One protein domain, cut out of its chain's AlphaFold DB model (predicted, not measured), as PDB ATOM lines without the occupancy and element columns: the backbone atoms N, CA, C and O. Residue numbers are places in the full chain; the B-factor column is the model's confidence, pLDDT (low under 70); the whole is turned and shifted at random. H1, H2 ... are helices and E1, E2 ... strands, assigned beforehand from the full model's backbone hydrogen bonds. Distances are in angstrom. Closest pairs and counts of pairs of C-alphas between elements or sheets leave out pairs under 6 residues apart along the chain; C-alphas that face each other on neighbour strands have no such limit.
ATOM      1  N   GLU A  15       3.001  17.574   9.091       82.00
ATOM      2  CA  GLU A  15       1.804  17.013   8.455       82.00
ATOM      3  C   GLU A  15       1.048  16.059   9.387       82.00
ATOM      4  O   GLU A  15      -0.111  16.312   9.706       82.00
ATOM      5  N   LEU A  16       1.724  15.040   9.937       85.31
ATOM      6  CA  LEU A  16       1.115  14.099  10.887       85.31
ATOM      7  C   LEU A  16       0.517  14.829  12.098       85.31
ATOM      8  O   LEU A  16      -0.616  14.556  12.497       85.31
ATOM      9  N   LEU A  17       1.254  15.790  12.668       89.31
ATOM     10  CA  LEU A  17       0.753  16.595  13.777       89.31
ATOM     11  C   LEU A  17      -0.462  17.421  13.362       89.31
ATOM     12  O   LEU A  17      -1.397  17.526  14.148       89.31
ATOM     13  N   THR A  18      -0.464  18.006  12.165       89.44
ATOM     14  CA  THR A  18      -1.581  18.817  11.662       89.44
ATOM     15  C   THR A  18      -2.825  17.960  11.466       89.44
ATOM     16  O   THR A  18      -3.882  18.305  11.997       89.44
ATOM     17  N   THR A  19      -2.690  16.799  10.824       87.94
ATOM     18  CA  THR A  19      -3.785  15.849  10.590       87.94
ATOM     19  C   THR A  19      -4.356  15.308  11.899       87.94
ATOM     20  O   THR A  19      -5.571  15.346  12.117       87.94
ATOM     21  N   ILE A  20      -3.505  14.871  12.834       90.00
ATOM     22  CA  ILE A  20      -3.954  14.387  14.149       90.00
ATOM     23  C   ILE A  20      -4.579  15.536  14.952       90.00
ATOM     24  O   ILE A  20      -5.645  15.373  15.547       90.00
ATOM     25  N   LYS A  21      -3.972  16.728  14.954       91.88
ATOM     26  CA  LYS A  21      -4.508  17.893  15.670       91.88
ATOM     27  C   LYS A  21      -5.876  18.310  15.138       91.88
ATOM     28  O   LYS A  21      -6.728  18.655  15.949       91.88
ATOM     29  N   ALA A  22      -6.100  18.265  13.825       89.44
ATOM     30  CA  ALA A  22      -7.400  18.557  13.226       89.44
ATOM     31  C   ALA A  22      -8.478  17.566  13.703       89.44
ATOM     32  O   ALA A  22      -9.547  17.985  14.140       89.44
ATOM     33  N   ASN A  23      -8.163  16.267  13.726       89.31
ATOM     34  CA  ASN A  23      -9.102  15.213  14.127       89.31
ATOM     35  C   ASN A  23      -9.410  15.184  15.639       89.31
ATOM     36  O   ASN A  23     -10.541  14.881  16.049       89.31
ATOM     37  N   PHE A  24      -8.426  15.534  16.476       91.00
ATOM     38  CA  PHE A  24      -8.545  15.547  17.941       91.00
ATOM     39  C   PHE A  24      -8.762  16.939  18.555       91.00
ATOM     40  O   PHE A  24      -8.722  17.083  19.783       91.00
ATOM     41  N   LYS A  25      -9.011  17.973  17.738       88.62
ATOM     42  CA  LYS A  25      -9.269  19.341  18.216       88.62
ATOM     43  C   LYS A  25     -10.435  19.347  19.210       88.62
ATOM     44  O   LYS A  25     -11.496  18.798  18.932       88.62
ATOM     45  N   GLY A  26     -10.219  19.941  20.386       88.88
ATOM     46  CA  GLY A  26     -11.217  20.006  21.463       88.88
ATOM     47  C   GLY A  26     -11.446  18.696  22.229       88.88
ATOM     48  O   GLY A  26     -12.147  18.710  23.233       88.88
ATOM     49  N   LYS A  27     -10.834  17.581  21.803       91.19
ATOM     50  CA  LYS A  27     -10.976  16.256  22.434       91.19
ATOM     51  C   LYS A  27      -9.762  15.895  23.289       91.19
ATOM     52  O   LYS A  27      -9.899  15.340  24.373       91.19
ATOM     53  N   LEU A  28      -8.559  16.231  22.814       92.25
ATOM     54  CA  LEU A  28      -7.299  15.977  23.514       92.25
ATOM     55  C   LEU A  28      -6.450  17.248  23.606       92.25
ATOM     56  O   LEU A  28      -6.373  18.043  22.672       92.25
ATOM     57  N   GLY A  29      -5.748  17.410  24.730       92.88
ATOM     58  CA  GLY A  29      -4.752  18.470  24.887       92.88
ATOM     59  C   GLY A  29      -3.529  18.262  23.985       92.88
ATOM     60  O   GLY A  29      -3.163  17.131  23.652       92.88
ATOM     61  N   LEU A  30      -2.834  19.352  23.641       91.12
ATOM     62  CA  LEU A  30      -1.702  19.331  22.701       91.12
ATOM     63  C   LEU A  30      -0.571  18.375  23.121       91.12
ATOM     64  O   LEU A  30       0.042  17.735  22.271       91.12
ATOM     65  N   ALA A  31      -0.306  18.238  24.424       91.56
ATOM     66  CA  ALA A  31       0.706  17.310  24.931       91.56
ATOM     67  C   ALA A  31       0.371  15.839  24.618       91.56
ATOM     68  O   ALA A  31       1.265  15.070  24.267       91.56
ATOM     69  N   ARG A  32      -0.913  15.462  24.699       93.25
ATOM     70  CA  ARG A  32      -1.409  14.122  24.345       93.25
ATOM     71  C   ARG A  32      -1.333  13.895  22.839       93.25
ATOM     72  O   ARG A  32      -0.825  12.867  22.415       93.25
ATOM     73  N   ILE A  33      -1.731  14.889  22.044       93.69
ATOM     74  CA  ILE A  33      -1.619  14.852  20.577       93.69
ATOM     75  C   ILE A  33      -0.160  14.646  20.134       93.69
ATOM     76  O   ILE A  33       0.128  13.766  19.325       93.69
ATOM     77  N   ARG A  34       0.786  15.402  20.706       92.88
ATOM     78  CA  ARG A  34       2.224  15.239  20.423       92.88
ATOM     79  C   ARG A  34       2.742  13.862  20.828       92.88
ATOM     80  O   ARG A  34       3.571  13.294  20.122       92.88
ATOM     81  N   LEU A  35       2.263  13.323  21.949       94.56
ATOM     82  CA  LEU A  35       2.627  11.975  22.369       94.56
ATOM     83  C   LEU A  35       2.121  10.921  21.379       94.56
ATOM     84  O   LEU A  35       2.891  10.034  21.041       94.56
ATOM     85  N   ILE A  36       0.885  11.040  20.880       93.88
ATOM     86  CA  ILE A  36       0.343  10.135  19.852       93.88
ATOM     87  C   ILE A  36       1.235  10.151  18.604       93.88
ATOM     88  O   ILE A  36       1.578   9.089  18.097       93.88
ATOM     89  N   CYS A  37       1.678  11.331  18.155       93.56
ATOM     90  CA  CYS A  37       2.589  11.443  17.009       93.56
ATOM     91  C   CYS A  37       3.906  10.686  17.257       93.56
ATOM     92  O   CYS A  37       4.306   9.860  16.442       93.56
ATOM     93  N   LEU A  38       4.551  10.919  18.410       94.81
ATOM     94  CA  LEU A  38       5.772  10.199  18.804       94.81
ATOM     95  C   LEU A  38       5.543   8.686  18.894       94.81
ATOM     96  O   LEU A  38       6.406   7.906  18.499       94.81
ATOM     97  N   PHE A  39       4.383   8.277  19.404       95.12
ATOM     98  CA  PHE A  39       4.017   6.878  19.569       95.12
ATOM     99  C   PHE A  39       3.860   6.173  18.221       95.12
ATOM    100  O   PHE A  39       4.503   5.150  18.010       95.12
ATOM    101  N   ILE A  40       3.100   6.751  17.283       93.12
ATOM    102  CA  ILE A  40       2.911   6.208  15.927       93.12
ATOM    103  C   ILE A  40       4.251   6.094  15.196       93.12
ATOM    104  O   ILE A  40       4.587   5.029  14.684       93.12
ATOM    105  N   VAL A  41       5.051   7.165  15.197       93.69
ATOM    106  CA  VAL A  41       6.370   7.161  14.546       93.69
ATOM    107  C   VAL A  41       7.274   6.091  15.157       93.69
ATOM    108  O   VAL A  41       7.934   5.348  14.431       93.69
ATOM    109  N   SER A  42       7.281   5.967  16.485       96.12
ATOM    110  CA  SER A  42       8.088   4.959  17.161       96.12
ATOM    111  C   SER A  42       7.639   3.534  16.833       96.12
ATOM    112  O   SER A  42       8.489   2.701  16.530       96.12
ATOM    113  N   LEU A  43       6.329   3.252  16.798       96.25
ATOM    114  CA  LEU A  43       5.805   1.941  16.392       96.25
ATOM    115  C   LEU A  43       6.333   1.527  15.011       96.25
ATOM    116  O   LEU A  43       6.790   0.393  14.853       96.25
ATOM    117  N   CYS A  44       6.353   2.453  14.047       94.19
ATOM    118  CA  CYS A  44       6.899   2.205  12.711       94.19
ATOM    119  C   CYS A  44       8.413   1.938  12.726       94.19
ATOM    120  O   CYS A  44       8.896   1.079  11.989       94.19
ATOM    121  N   LYS A  45       9.170   2.646  13.575       94.19
ATOM    122  CA  LYS A  45      10.628   2.485  13.694       94.19
ATOM    123  C   LYS A  45      11.025   1.180  14.371       94.19
ATOM    124  O   LYS A  45      11.897   0.471  13.878       94.19
ATOM    125  N   VAL A  46      10.407   0.877  15.512       97.25
ATOM    126  CA  VAL A  46      10.818  -0.240  16.376       97.25
ATOM    127  C   VAL A  46      10.095  -1.543  16.059       97.25
ATOM    128  O   VAL A  46      10.513  -2.594  16.541       97.25
ATOM    129  N   LYS A  47       9.007  -1.485  15.275       96.94
ATOM    130  CA  LYS A  47       8.199  -2.639  14.843       96.94
ATOM    131  C   LYS A  47       7.788  -3.548  16.008       96.94
ATOM    132  O   LYS A  47       7.848  -4.771  15.931       96.94
ATOM    133  N   SER A  48       7.417  -2.936  17.130       96.31
ATOM    134  CA  SER A  48       7.077  -3.628  18.371       96.31
ATOM    135  C   SER A  48       6.062  -2.821  19.162       96.31
ATOM    136  O   SER A  48       6.186  -1.607  19.269       96.31
ATOM    137  N   VAL A  49       5.126  -3.514  19.810       94.25
ATOM    138  CA  VAL A  49       4.130  -2.917  20.716       94.25
ATOM    139  C   VAL A  49       4.594  -2.855  22.177       94.25
ATOM    140  O   VAL A  49       3.954  -2.221  23.009       94.25
ATOM    141  N   ASN A  50       5.722  -3.491  22.516       97.25
ATOM    142  CA  ASN A  50       6.278  -3.435  23.868       97.25
ATOM    143  C   ASN A  50       6.708  -2.000  24.222       97.25
ATOM    144  O   ASN A  50       7.601  -1.453  23.578       97.25
ATOM    145  N   PHE A  51       6.132  -1.412  25.276       97.75
ATOM    146  CA  PHE A  51       6.376  -0.011  25.645       97.75
ATOM    147  C   PHE A  51       7.841   0.322  25.938       97.75
ATOM    148  O   PHE A  51       8.260   1.443  25.660       97.75
ATOM    149  N   SER A  52       8.630  -0.619  26.467       97.56
ATOM    150  CA  SER A  52      10.066  -0.401  26.677       97.56
ATOM    151  C   SER A  52      10.773  -0.228  25.332       97.56
ATOM    152  O   SER A  52      11.470   0.765  25.137       97.56
ATOM    153  N   LYS A  53      10.475  -1.092  24.352       97.88
ATOM    154  CA  LYS A  53      10.987  -0.954  22.979       97.88
ATOM    155  C   LYS A  53      10.460   0.312  22.294       97.88
ATOM    156  O   LYS A  53      11.232   1.050  21.709       97.88
ATOM    157  N   VAL A  54       9.172   0.629  22.417       98.06
ATOM    158  CA  VAL A  54       8.604   1.866  21.841       98.06
ATOM    159  C   VAL A  54       9.262   3.113  22.439       98.06
ATOM    160  O   VAL A  54       9.487   4.099  21.739       98.06
ATOM    161  N   SER A  55       9.614   3.099  23.722       97.75
ATOM    162  CA  SER A  55      10.229   4.264  24.361       97.75
ATOM    163  C   SER A  55      11.612   4.627  23.807       97.75
ATOM    164  O   SER A  55      11.998   5.790  23.912       97.75
ATOM    165  N   THR A  56      12.329   3.685  23.174       97.19
ATOM    166  CA  THR A  56      13.632   3.949  22.534       97.19
ATOM    167  C   THR A  56      13.501   4.617  21.166       97.19
ATOM    168  O   THR A  56      14.467   5.196  20.688       97.19
ATOM    169  N   GLY A  57      12.331   4.539  20.520       95.38
ATOM    170  CA  GLY A  57      12.082   5.130  19.197       95.38
ATOM    171  C   GLY A  57      11.503   6.548  19.227       95.38
ATOM    172  O   GLY A  57      11.111   7.068  18.184       95.38
ATOM    173  N   PHE A  58      11.396   7.168  20.407       94.94
ATOM    174  CA  PHE A  58      10.912   8.543  20.550       94.94
ATOM    175  C   PHE A  58      12.005   9.544  20.157       94.94
ATOM    176  O   PHE A  58      13.014   9.660  20.846       94.94
ATOM    177  N   ASP A  59      11.752  10.342  19.119       90.12
ATOM    178  CA  ASP A  59      12.654  11.420  18.696       90.12
ATOM    179  C   ASP A  59      12.483  12.665  19.582       90.12
ATOM    180  O   ASP A  59      11.845  13.649  19.204       90.12
ATOM    181  N   ASN A  60      12.999  12.616  20.811       90.12
ATOM    182  CA  ASN A  60      13.030  13.756  21.726       90.12
ATOM    183  C   ASN A  60      14.255  13.703  22.656       90.12
ATOM    184  O   ASN A  60      14.968  12.709  22.705       90.12
ATOM    185  N   CYS A  61      14.492  14.775  23.416       91.62
ATOM    186  CA  CYS A  61      15.630  14.859  24.339       91.62
ATOM    187  C   CYS A  61      15.386  14.200  25.710       91.62
ATOM    188  O   CYS A  61      16.224  14.323  26.600       91.62
ATOM    189  N   ALA A  62      14.235  13.557  25.929       94.06
ATOM    190  CA  ALA A  62      13.947  12.905  27.199       94.06
ATOM    191  C   ALA A  62      14.589  11.515  27.250       94.06
ATOM    192  O   ALA A  62      14.706  10.823  26.241       94.06
ATOM    193  N   THR A  63      14.949  11.071  28.453       97.31
ATOM    194  CA  THR A  63      15.476   9.719  28.650       97.31
ATOM    195  C   THR A  63      14.441   8.658  28.267       97.31
ATOM    196  O   THR A  63      13.234   8.841  28.462       97.31
ATOM    197  N   THR A  64      14.912   7.496  27.813       96.81
ATOM    198  CA  THR A  64      14.072   6.323  27.520       96.81
ATOM    199  C   THR A  64      13.156   5.968  28.693       96.81
ATOM    200  O   THR A  64      11.962   5.755  28.505       96.81
ATOM    201  N   SER A  65      13.668   6.004  29.930       97.50
ATOM    202  CA  SER A  65      12.877   5.749  31.143       97.50
ATOM    203  C   SER A  65      11.749   6.769  31.354       97.50
ATOM    204  O   SER A  65      10.636   6.405  31.746       97.50
ATOM    205  N   SER A  66      11.992   8.045  31.042       97.50
ATOM    206  CA  SER A  66      10.966   9.090  31.092       97.50
ATOM    207  C   SER A  66       9.906   8.885  30.012       97.50
ATOM    208  O   SER A  66       8.712   9.019  30.287       97.50
ATOM    209  N   ASN A  67      10.318   8.520  28.795       97.31
ATOM    210  CA  ASN A  67       9.406   8.208  27.694       97.31
ATOM    211  C   ASN A  67       8.545   6.978  28.008       97.31
ATOM    212  O   ASN A  67       7.330   7.031  27.831       97.31
ATOM    213  N   TYR A  68       9.135   5.927  28.578       98.12
ATOM    214  CA  TYR A  68       8.422   4.740  29.046       98.12
ATOM    215  C   TYR A  68       7.309   5.100  30.041       98.12
ATOM    216  O   TYR A  68       6.141   4.779  29.817       98.12
ATOM    217  N   ARG A  69       7.632   5.885  31.080       97.94
ATOM    218  CA  ARG A  69       6.637   6.384  32.044       97.94
ATOM    219  C   ARG A  69       5.545   7.233  31.390       97.94
ATOM    220  O   ARG A  69       4.390   7.169  31.809       97.94
ATOM    221  N   ARG A  70       5.883   8.057  30.392       96.50
ATOM    222  CA  ARG A  70       4.895   8.868  29.654       96.50
ATOM    223  C   ARG A  70       3.925   7.992  28.865       96.50
ATOM    224  O   ARG A  70       2.734   8.287  28.888       96.50
ATOM    225  N   ILE A  71       4.413   6.929  28.223       97.50
ATOM    226  CA  ILE A  71       3.575   5.952  27.515       97.50
ATOM    227  C   ILE A  71       2.616   5.274  28.496       97.50
ATOM    228  O   ILE A  71       1.410   5.297  28.272       97.50
ATOM    229  N   GLN A  72       3.131   4.749  29.614       97.50
ATOM    230  CA  GLN A  72       2.304   4.086  30.631       97.50
ATOM    231  C   GLN A  72       1.180   4.997  31.134       97.50
ATOM    232  O   GLN A  72       0.017   4.608  31.118       97.50
ATOM    233  N   ARG A  73       1.517   6.239  31.514       96.62
ATOM    234  CA  ARG A  73       0.535   7.230  31.985       96.62
ATOM    235  C   ARG A  73      -0.497   7.588  30.928       96.62
ATOM    236  O   ARG A  73      -1.643   7.860  31.262       96.62
ATOM    237  N   PHE A  74      -0.090   7.663  29.665       95.81
ATOM    238  CA  PHE A  74      -1.014   7.965  28.582       95.81
ATOM    239  C   PHE A  74      -2.021   6.836  28.397       95.81
ATOM    240  O   PHE A  74      -3.217   7.094  28.447       95.81
ATOM    241  N   ILE A  75      -1.551   5.595  28.274       94.38
ATOM    242  CA  ILE A  75      -2.424   4.434  28.080       94.38
ATOM    243  C   ILE A  75      -3.339   4.209  29.291       94.38
ATOM    244  O   ILE A  75      -4.489   3.833  29.116       94.38
ATOM    245  N   SER A  76      -2.876   4.499  30.510       94.62
ATOM    246  CA  SER A  76      -3.693   4.334  31.717       94.62
ATOM    247  C   SER A  76      -4.753   5.421  31.925       94.62
ATOM    248  O   SER A  76      -5.627   5.240  32.764       94.62
ATOM    249  N   SER A  77      -4.638   6.582  31.268       90.56
ATOM    250  CA  SER A  77      -5.473   7.759  31.578       90.56
ATOM    251  C   SER A  77      -6.241   8.336  30.399       90.56
ATOM    252  O   SER A  77      -7.130   9.162  30.605       90.56
ATOM    253  N   VAL A  78      -5.880   7.983  29.166       89.00
ATOM    254  CA  VAL A  78      -6.537   8.531  27.984       89.00
ATOM    255  C   VAL A  78      -7.649   7.601  27.537       89.00
ATOM    256  O   VAL A  78      -7.397   6.493  27.079       89.00
ATOM    257  N   ASP A  79      -8.871   8.116  27.607       89.00
ATOM    258  CA  ASP A  79     -10.034   7.528  26.956       89.00
ATOM    259  C   ASP A  79     -10.044   7.926  25.471       89.00
ATOM    260  O   ASP A  79     -10.367   9.062  25.106       89.00
ATOM    261  N   LEU A  80      -9.607   7.010  24.605       87.94
ATOM    262  CA  LEU A  80      -9.670   7.174  23.155       87.94
ATOM    263  C   LEU A  80     -10.955   6.537  22.631       87.94
ATOM    264  O   LEU A  80     -10.976   5.363  22.265       87.94
ATOM    265  N   LYS A  81     -12.021   7.337  22.549       90.44
ATOM    266  CA  LYS A  81     -13.301   6.881  21.995       90.44
ATOM    267  C   LYS A  81     -13.128   6.365  20.567       90.44
ATOM    268  O   LYS A  81     -12.528   7.044  19.728       90.44
ATOM    269  N   LEU A  82     -13.732   5.211  20.276       89.19
ATOM    270  CA  LEU A  82     -13.655   4.564  18.963       89.19
ATOM    271  C   LEU A  82     -14.121   5.491  17.828       89.19
ATOM    272  O   LEU A  82     -13.504   5.511  16.772       89.19
ATOM    273  N   GLU A  83     -15.129   6.334  18.078       90.38
ATOM    274  CA  GLU A  83     -15.610   7.348  17.125       90.38
ATOM    275  C   GLU A  83     -14.512   8.341  16.696       90.38
ATOM    276  O   GLU A  83     -14.479   8.826  15.567       90.38
ATOM    277  N   TRP A  84     -13.595   8.691  17.599       90.56
ATOM    278  CA  TRP A  84     -12.510   9.615  17.272       90.56
ATOM    279  C   TRP A  84     -11.432   8.927  16.446       90.56
ATOM    280  O   TRP A  84     -10.896   9.529  15.517       90.56
ATOM    281  N   ILE A  85     -11.141   7.668  16.780       89.62
ATOM    282  CA  ILE A  85     -10.185   6.840  16.048       89.62
ATOM    283  C   ILE A  85     -10.713   6.560  14.637       89.62
ATOM    284  O   ILE A  85      -9.962   6.711  13.680       89.62
ATOM    285  N   SER A  86     -11.996   6.223  14.481       89.50
ATOM    286  CA  SER A  86     -12.582   5.950  13.167       89.50
ATOM    287  C   SER A  86     -12.521   7.178  12.260       89.50
ATOM    288  O   SER A  86     -12.035   7.071  11.139       89.50
ATOM    289  N   ARG A  87     -12.901   8.367  12.753       88.88
ATOM    290  CA  ARG A  87     -12.773   9.627  11.997       88.88
ATOM    291  C   ARG A  87     -11.330   9.913  11.577       88.88
ATOM    292  O   ARG A  87     -11.112  10.327  10.444       88.88
ATOM    293  N   LEU A  88     -10.356   9.664  12.460       88.44
ATOM    294  CA  LEU A  88      -8.939   9.786  12.112       88.44
ATOM    295  C   LEU A  88      -8.570   8.827  10.978       88.44
ATOM    296  O   LEU A  88      -7.963   9.268  10.012       88.44
ATOM    297  N   ILE A  89      -8.924   7.543  11.091       88.25
ATOM    298  CA  ILE A  89      -8.615   6.529  10.073       88.25
ATOM    299  C   ILE A  89      -9.227   6.932   8.730       88.25
ATOM    300  O   ILE A  89      -8.510   6.972   7.737       88.25
ATOM    301  N   PHE A  90     -10.506   7.316   8.699       85.25
ATOM    302  CA  PHE A  90     -11.152   7.801   7.477       85.25
ATOM    303  C   PHE A  90     -10.484   9.059   6.915       85.25
ATOM    304  O   PHE A  90     -10.345   9.173   5.705       85.25
ATOM    305  N   GLY A  91     -10.014   9.971   7.770       83.69
ATOM    306  CA  GLY A  91      -9.251  11.145   7.342       83.69
ATOM    307  C   GLY A  91      -7.839  10.839   6.826       83.69
ATOM    308  O   GLY A  91      -7.221  11.721   6.236       83.69
ATOM    309  N   LEU A  92      -7.311   9.632   7.061       83.44
ATOM    310  CA  LEU A  92      -6.030   9.160   6.520       83.44
ATOM    311  C   LEU A  92      -6.198   8.359   5.220       83.44
ATOM    312  O   LEU A  92      -5.216   8.162   4.505       83.44
ATOM    313  N   ILE A  93      -7.408   7.884   4.919       85.12
ATOM    314  CA  ILE A  93      -7.705   7.183   3.669       85.12
ATOM    315  C   ILE A  93      -7.811   8.232   2.543       85.12
ATOM    316  O   ILE A  93      -8.539   9.212   2.702       85.12
ATOM    317  N   PRO A  94      -7.101   8.064   1.411       83.69
ATOM    318  CA  PRO A  94      -7.192   8.991   0.286       83.69
ATOM    319  C   PRO A  94      -8.609   9.052  -0.282       83.69
ATOM    320  O   PRO A  94      -9.204   8.004  -0.516       83.69
ATOM    321  N   THR A  95      -9.111  10.255  -0.576       81.19
ATOM    322  CA  THR A  95     -10.413  10.436  -1.227       81.19
ATOM    323  C   THR A  95     -10.413   9.788  -2.613       81.19
ATOM    324  O   THR A  95      -9.679  10.222  -3.500       81.19
ATOM    325  N   GLN A  96     -11.248   8.767  -2.800       79.12
ATOM    326  CA  GLN A  96     -11.489   8.100  -4.082       79.12
ATOM    327  C   GLN A  96     -12.986   8.104  -4.411       79.12
ATOM    328  O   GLN A  96     -13.821   8.238  -3.516       79.12
ATOM    329  N   GLU A  97     -13.329   7.962  -5.693       81.00
ATOM    330  CA  GLU A  97     -14.726   7.945  -6.160       81.00
ATOM    331  C   GLU A  97     -15.526   6.761  -5.597       81.00
ATOM    332  O   GLU A  97     -16.733   6.867  -5.392       81.00
ATOM    333  N   SER A  98     -14.860   5.637  -5.317       87.62
ATOM    334  CA  SER A  98     -15.478   4.455  -4.719       87.62
ATOM    335  C   SER A  98     -14.505   3.720  -3.799       87.62
ATOM    336  O   SER A  98     -13.291   3.758  -3.998       87.62
ATOM    337  N   TYR A  99     -15.050   3.038  -2.791       86.50
ATOM    338  CA  TYR A  99     -14.301   2.164  -1.893       86.50
ATOM    339  C   TYR A  99     -14.901   0.762  -1.922       86.50
ATOM    340  O   TYR A  99     -16.122   0.603  -1.920       86.50
ATOM    341  N   VAL A 100     -14.041  -0.254  -1.880       89.94
ATOM    342  CA  VAL A 100     -14.454  -1.642  -1.655       89.94
ATOM    343  C   VAL A 100     -14.283  -1.956  -0.175       89.94
ATOM    344  O   VAL A 100     -13.176  -1.886   0.361       89.94
ATOM    345  N   LEU A 101     -15.381  -2.309   0.493       88.19
ATOM    346  CA  LEU A 101     -15.342  -2.765   1.877       88.19
ATOM    347  C   LEU A 101     -14.956  -4.246   1.917       88.19
ATOM    348  O   LEU A 101     -15.727  -5.106   1.498       88.19
ATOM    349  N   VAL A 102     -13.776  -4.535   2.462       89.81
ATOM    350  CA  VAL A 102     -13.330  -5.899   2.765       89.81
ATOM    351  C   VAL A 102     -13.389  -6.087   4.276       89.81
ATOM    352  O   VAL A 102     -12.733  -5.358   5.017       89.81
ATOM    353  N   MET A 103     -14.190  -7.048   4.734       88.38
ATOM    354  CA  MET A 103     -14.313  -7.396   6.150       88.38
ATOM    355  C   MET A 103     -13.919  -8.851   6.349       88.38
ATOM    356  O   MET A 103     -14.435  -9.731   5.664       88.38
ATOM    357  N   ASP A 104     -13.042  -9.091   7.317       87.56
ATOM    358  CA  ASP A 104     -12.694 -10.429   7.779       87.56
ATOM    359  C   ASP A 104     -12.826 -10.495   9.303       87.56
ATOM    360  O   ASP A 104     -12.544  -9.524  10.015       87.56
ATOM    361  N   ARG A 105     -13.288 -11.636   9.818       83.75
ATOM    362  CA  ARG A 105     -13.500 -11.794  11.258       83.75
ATOM    363  C   ARG A 105     -12.167 -12.050  11.938       83.75
ATOM    364  O   ARG A 105     -11.506 -13.044  11.669       83.75
ATOM    365  N   THR A 106     -11.822 -11.202  12.901       85.25
ATOM    366  CA  THR A 106     -10.673 -11.441  13.782       85.25
ATOM    367  C   THR A 106     -11.155 -11.772  15.191       85.25
ATOM    368  O   THR A 106     -11.845 -10.963  15.809       85.25
ATOM    369  N   ASN A 107     -10.756 -12.933  15.717       87.81
ATOM    370  CA  ASN A 107     -10.905 -13.269  17.135       87.81
ATOM    371  C   ASN A 107      -9.568 -13.017  17.845       87.81
ATOM    372  O   ASN A 107      -8.551 -13.630  17.512       87.81
ATOM    373  N   TRP A 108      -9.576 -12.108  18.815       90.50
ATOM    374  CA  TRP A 108      -8.439 -11.853  19.689       90.50
ATOM    375  C   TRP A 108      -8.593 -12.674  20.965       90.50
ATOM    376  O   TRP A 108      -9.669 -12.727  21.537       90.50
ATOM    377  N   LYS A 109      -7.510 -13.262  21.481       91.56
ATOM    378  CA  LYS A 109      -7.544 -13.973  22.768       91.56
ATOM    379  C   LYS A 109      -6.660 -13.295  23.797       91.56
ATOM    380  O   LYS A 109      -5.472 -13.083  23.557       91.56
ATOM    381  N   PHE A 110      -7.221 -13.023  24.969       89.88
ATOM    382  CA  PHE A 110      -6.461 -12.648  26.155       89.88
ATOM    383  C   PHE A 110      -6.448 -13.813  27.147       89.88
ATOM    384  O   PHE A 110      -7.389 -14.038  27.909       89.88
ATOM    385  N   GLY A 111      -5.382 -14.614  27.094       93.00
ATOM    386  CA  GLY A 111      -5.344 -15.896  27.794       93.00
ATOM    387  C   GLY A 111      -6.430 -16.831  27.256       93.00
ATOM    388  O   GLY A 111      -6.386 -17.227  26.094       93.00
ATOM    389  N   LYS A 112      -7.409 -17.175  28.101       92.88
ATOM    390  CA  LYS A 112      -8.573 -17.997  27.723       92.88
ATOM    391  C   LYS A 112      -9.801 -17.171  27.322       92.88
ATOM    392  O   LYS A 112     -10.786 -17.755  26.891       92.88
ATOM    393  N   GLN A 113      -9.757 -15.851  27.492       92.88
ATOM    394  CA  GLN A 113     -10.869 -14.964  27.171       92.88
ATOM    395  C   GLN A 113     -10.844 -14.615  25.683       92.88
ATOM    396  O   GLN A 113      -9.871 -14.025  25.210       92.88
ATOM    397  N   ASP A 114     -11.922 -14.934  24.973       91.88
ATOM    398  CA  ASP A 114     -12.158 -14.430  23.623       91.88
ATOM    399  C   ASP A 114     -12.560 -12.948  23.670       91.88
ATOM    400  O   ASP A 114     -13.354 -12.512  24.511       91.88
ATOM    401  N   ILE A 115     -12.001 -12.182  22.744       87.88
ATOM    402  CA  ILE A 115     -12.256 -10.772  22.486       87.88
ATOM    403  C   ILE A 115     -12.621 -10.681  21.004       87.88
ATOM    404  O   ILE A 115     -11.766 -10.619  20.118       87.88
ATOM    405  N   ASN A 116     -13.924 -10.688  20.741       79.69
ATOM    406  CA  ASN A 116     -14.476 -10.479  19.410       79.69
ATOM    407  C   ASN A 116     -14.880  -9.010  19.294       79.69
ATOM    408  O   ASN A 116     -15.680  -8.517  20.086       79.69
ATOM    409  N   ILE A 117     -14.265  -8.301  18.349       68.56
ATOM    410  CA  ILE A 117     -14.498  -6.864  18.109       68.56
ATOM    411  C   ILE A 117     -15.455  -6.667  16.908       68.56
ATOM    412  O   ILE A 117     -15.771  -5.538  16.542       68.56
TER     413      ILE A 117
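What this domain is: This is residues 15 to 117 of the 118 residues of an uncharacterized protein of Myroides xuanwuensis (UniProt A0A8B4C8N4). A small two-strand hairpin, E1 and E2, is set off at the end of a long arm from a loose body of five helices; residues 93 to 104 of that arm and 109 to 114 of the hairpin stick out. In the body H2 is in the middle, with H1 packed on its first part, the helical hairpin of H3 and H4 beyond, and H5 beside H1. The 103 printed residues include H1 H2 H3 H4 H5 E1 E2 in chain order, the two strands antiparallel; the class is mostly helix. The whole is loose, with a radius of gyration of the C-alphas of 15.9 A and spans of 45 by 40 by 25 A.

Where its parts are: E1 is residues 107 to 110, beginning at C-alpha (-10.905, -13.269, 17.135), and E2 is 113 to 116. H2, residues 30 to 46, is 24.1 A long, from C-alpha 30 at (-1.702, 19.331, 22.701). H1 is 15 to 24, 14.1 A; H3 is 51 to 56; H4 is 64 to 77, 20.0 A; H5 is 82 to 92, 15.3 A, ending at (-6.030, 9.160, 6.520).

How they stand to each other: In the hairpin of E1 and E2, N 108 and O 115 are 3.0 A apart, within hydrogen-bond range. Both strands are apart from H2. H2 touches H1 with residues 30 to 37 alone, closest C-alphas Leu 17 and Cys 37 at 6.4 A, a steep tilt of 51 degrees. H2 touches H3 with residues 39 to 46 alone, closest C-alphas Ser 42 and Val 54 at 5.6 A, about perpendicular at 87 degrees. H3 and H4, a helical hairpin, touch, closest C-alphas Ser 55 and Tyr 68 at 5.0 A. H5 touches H1, closest C-alphas Asn 23 and Leu 88 at 5.8 A, at a shallow tilt of 34 degrees, only just short of steep, opposite ways. Helix packing is mostly crossed, with 1 of 4 touching pairs at a shallow tilt. Every O i to N i+4 pair is within hydrogen-bond range in H1, H2, H4 and H5, and 1 of 2 in H3.

The domain as a whole: The C-alphas farthest apart, Ser 65 and Glu 97, are 46.5 A apart. The printed part has no cut; the link from H5 to E1, 14 residues, is long. Mean pLDDT of the printed part is 91.3, and residue 117 is under 70.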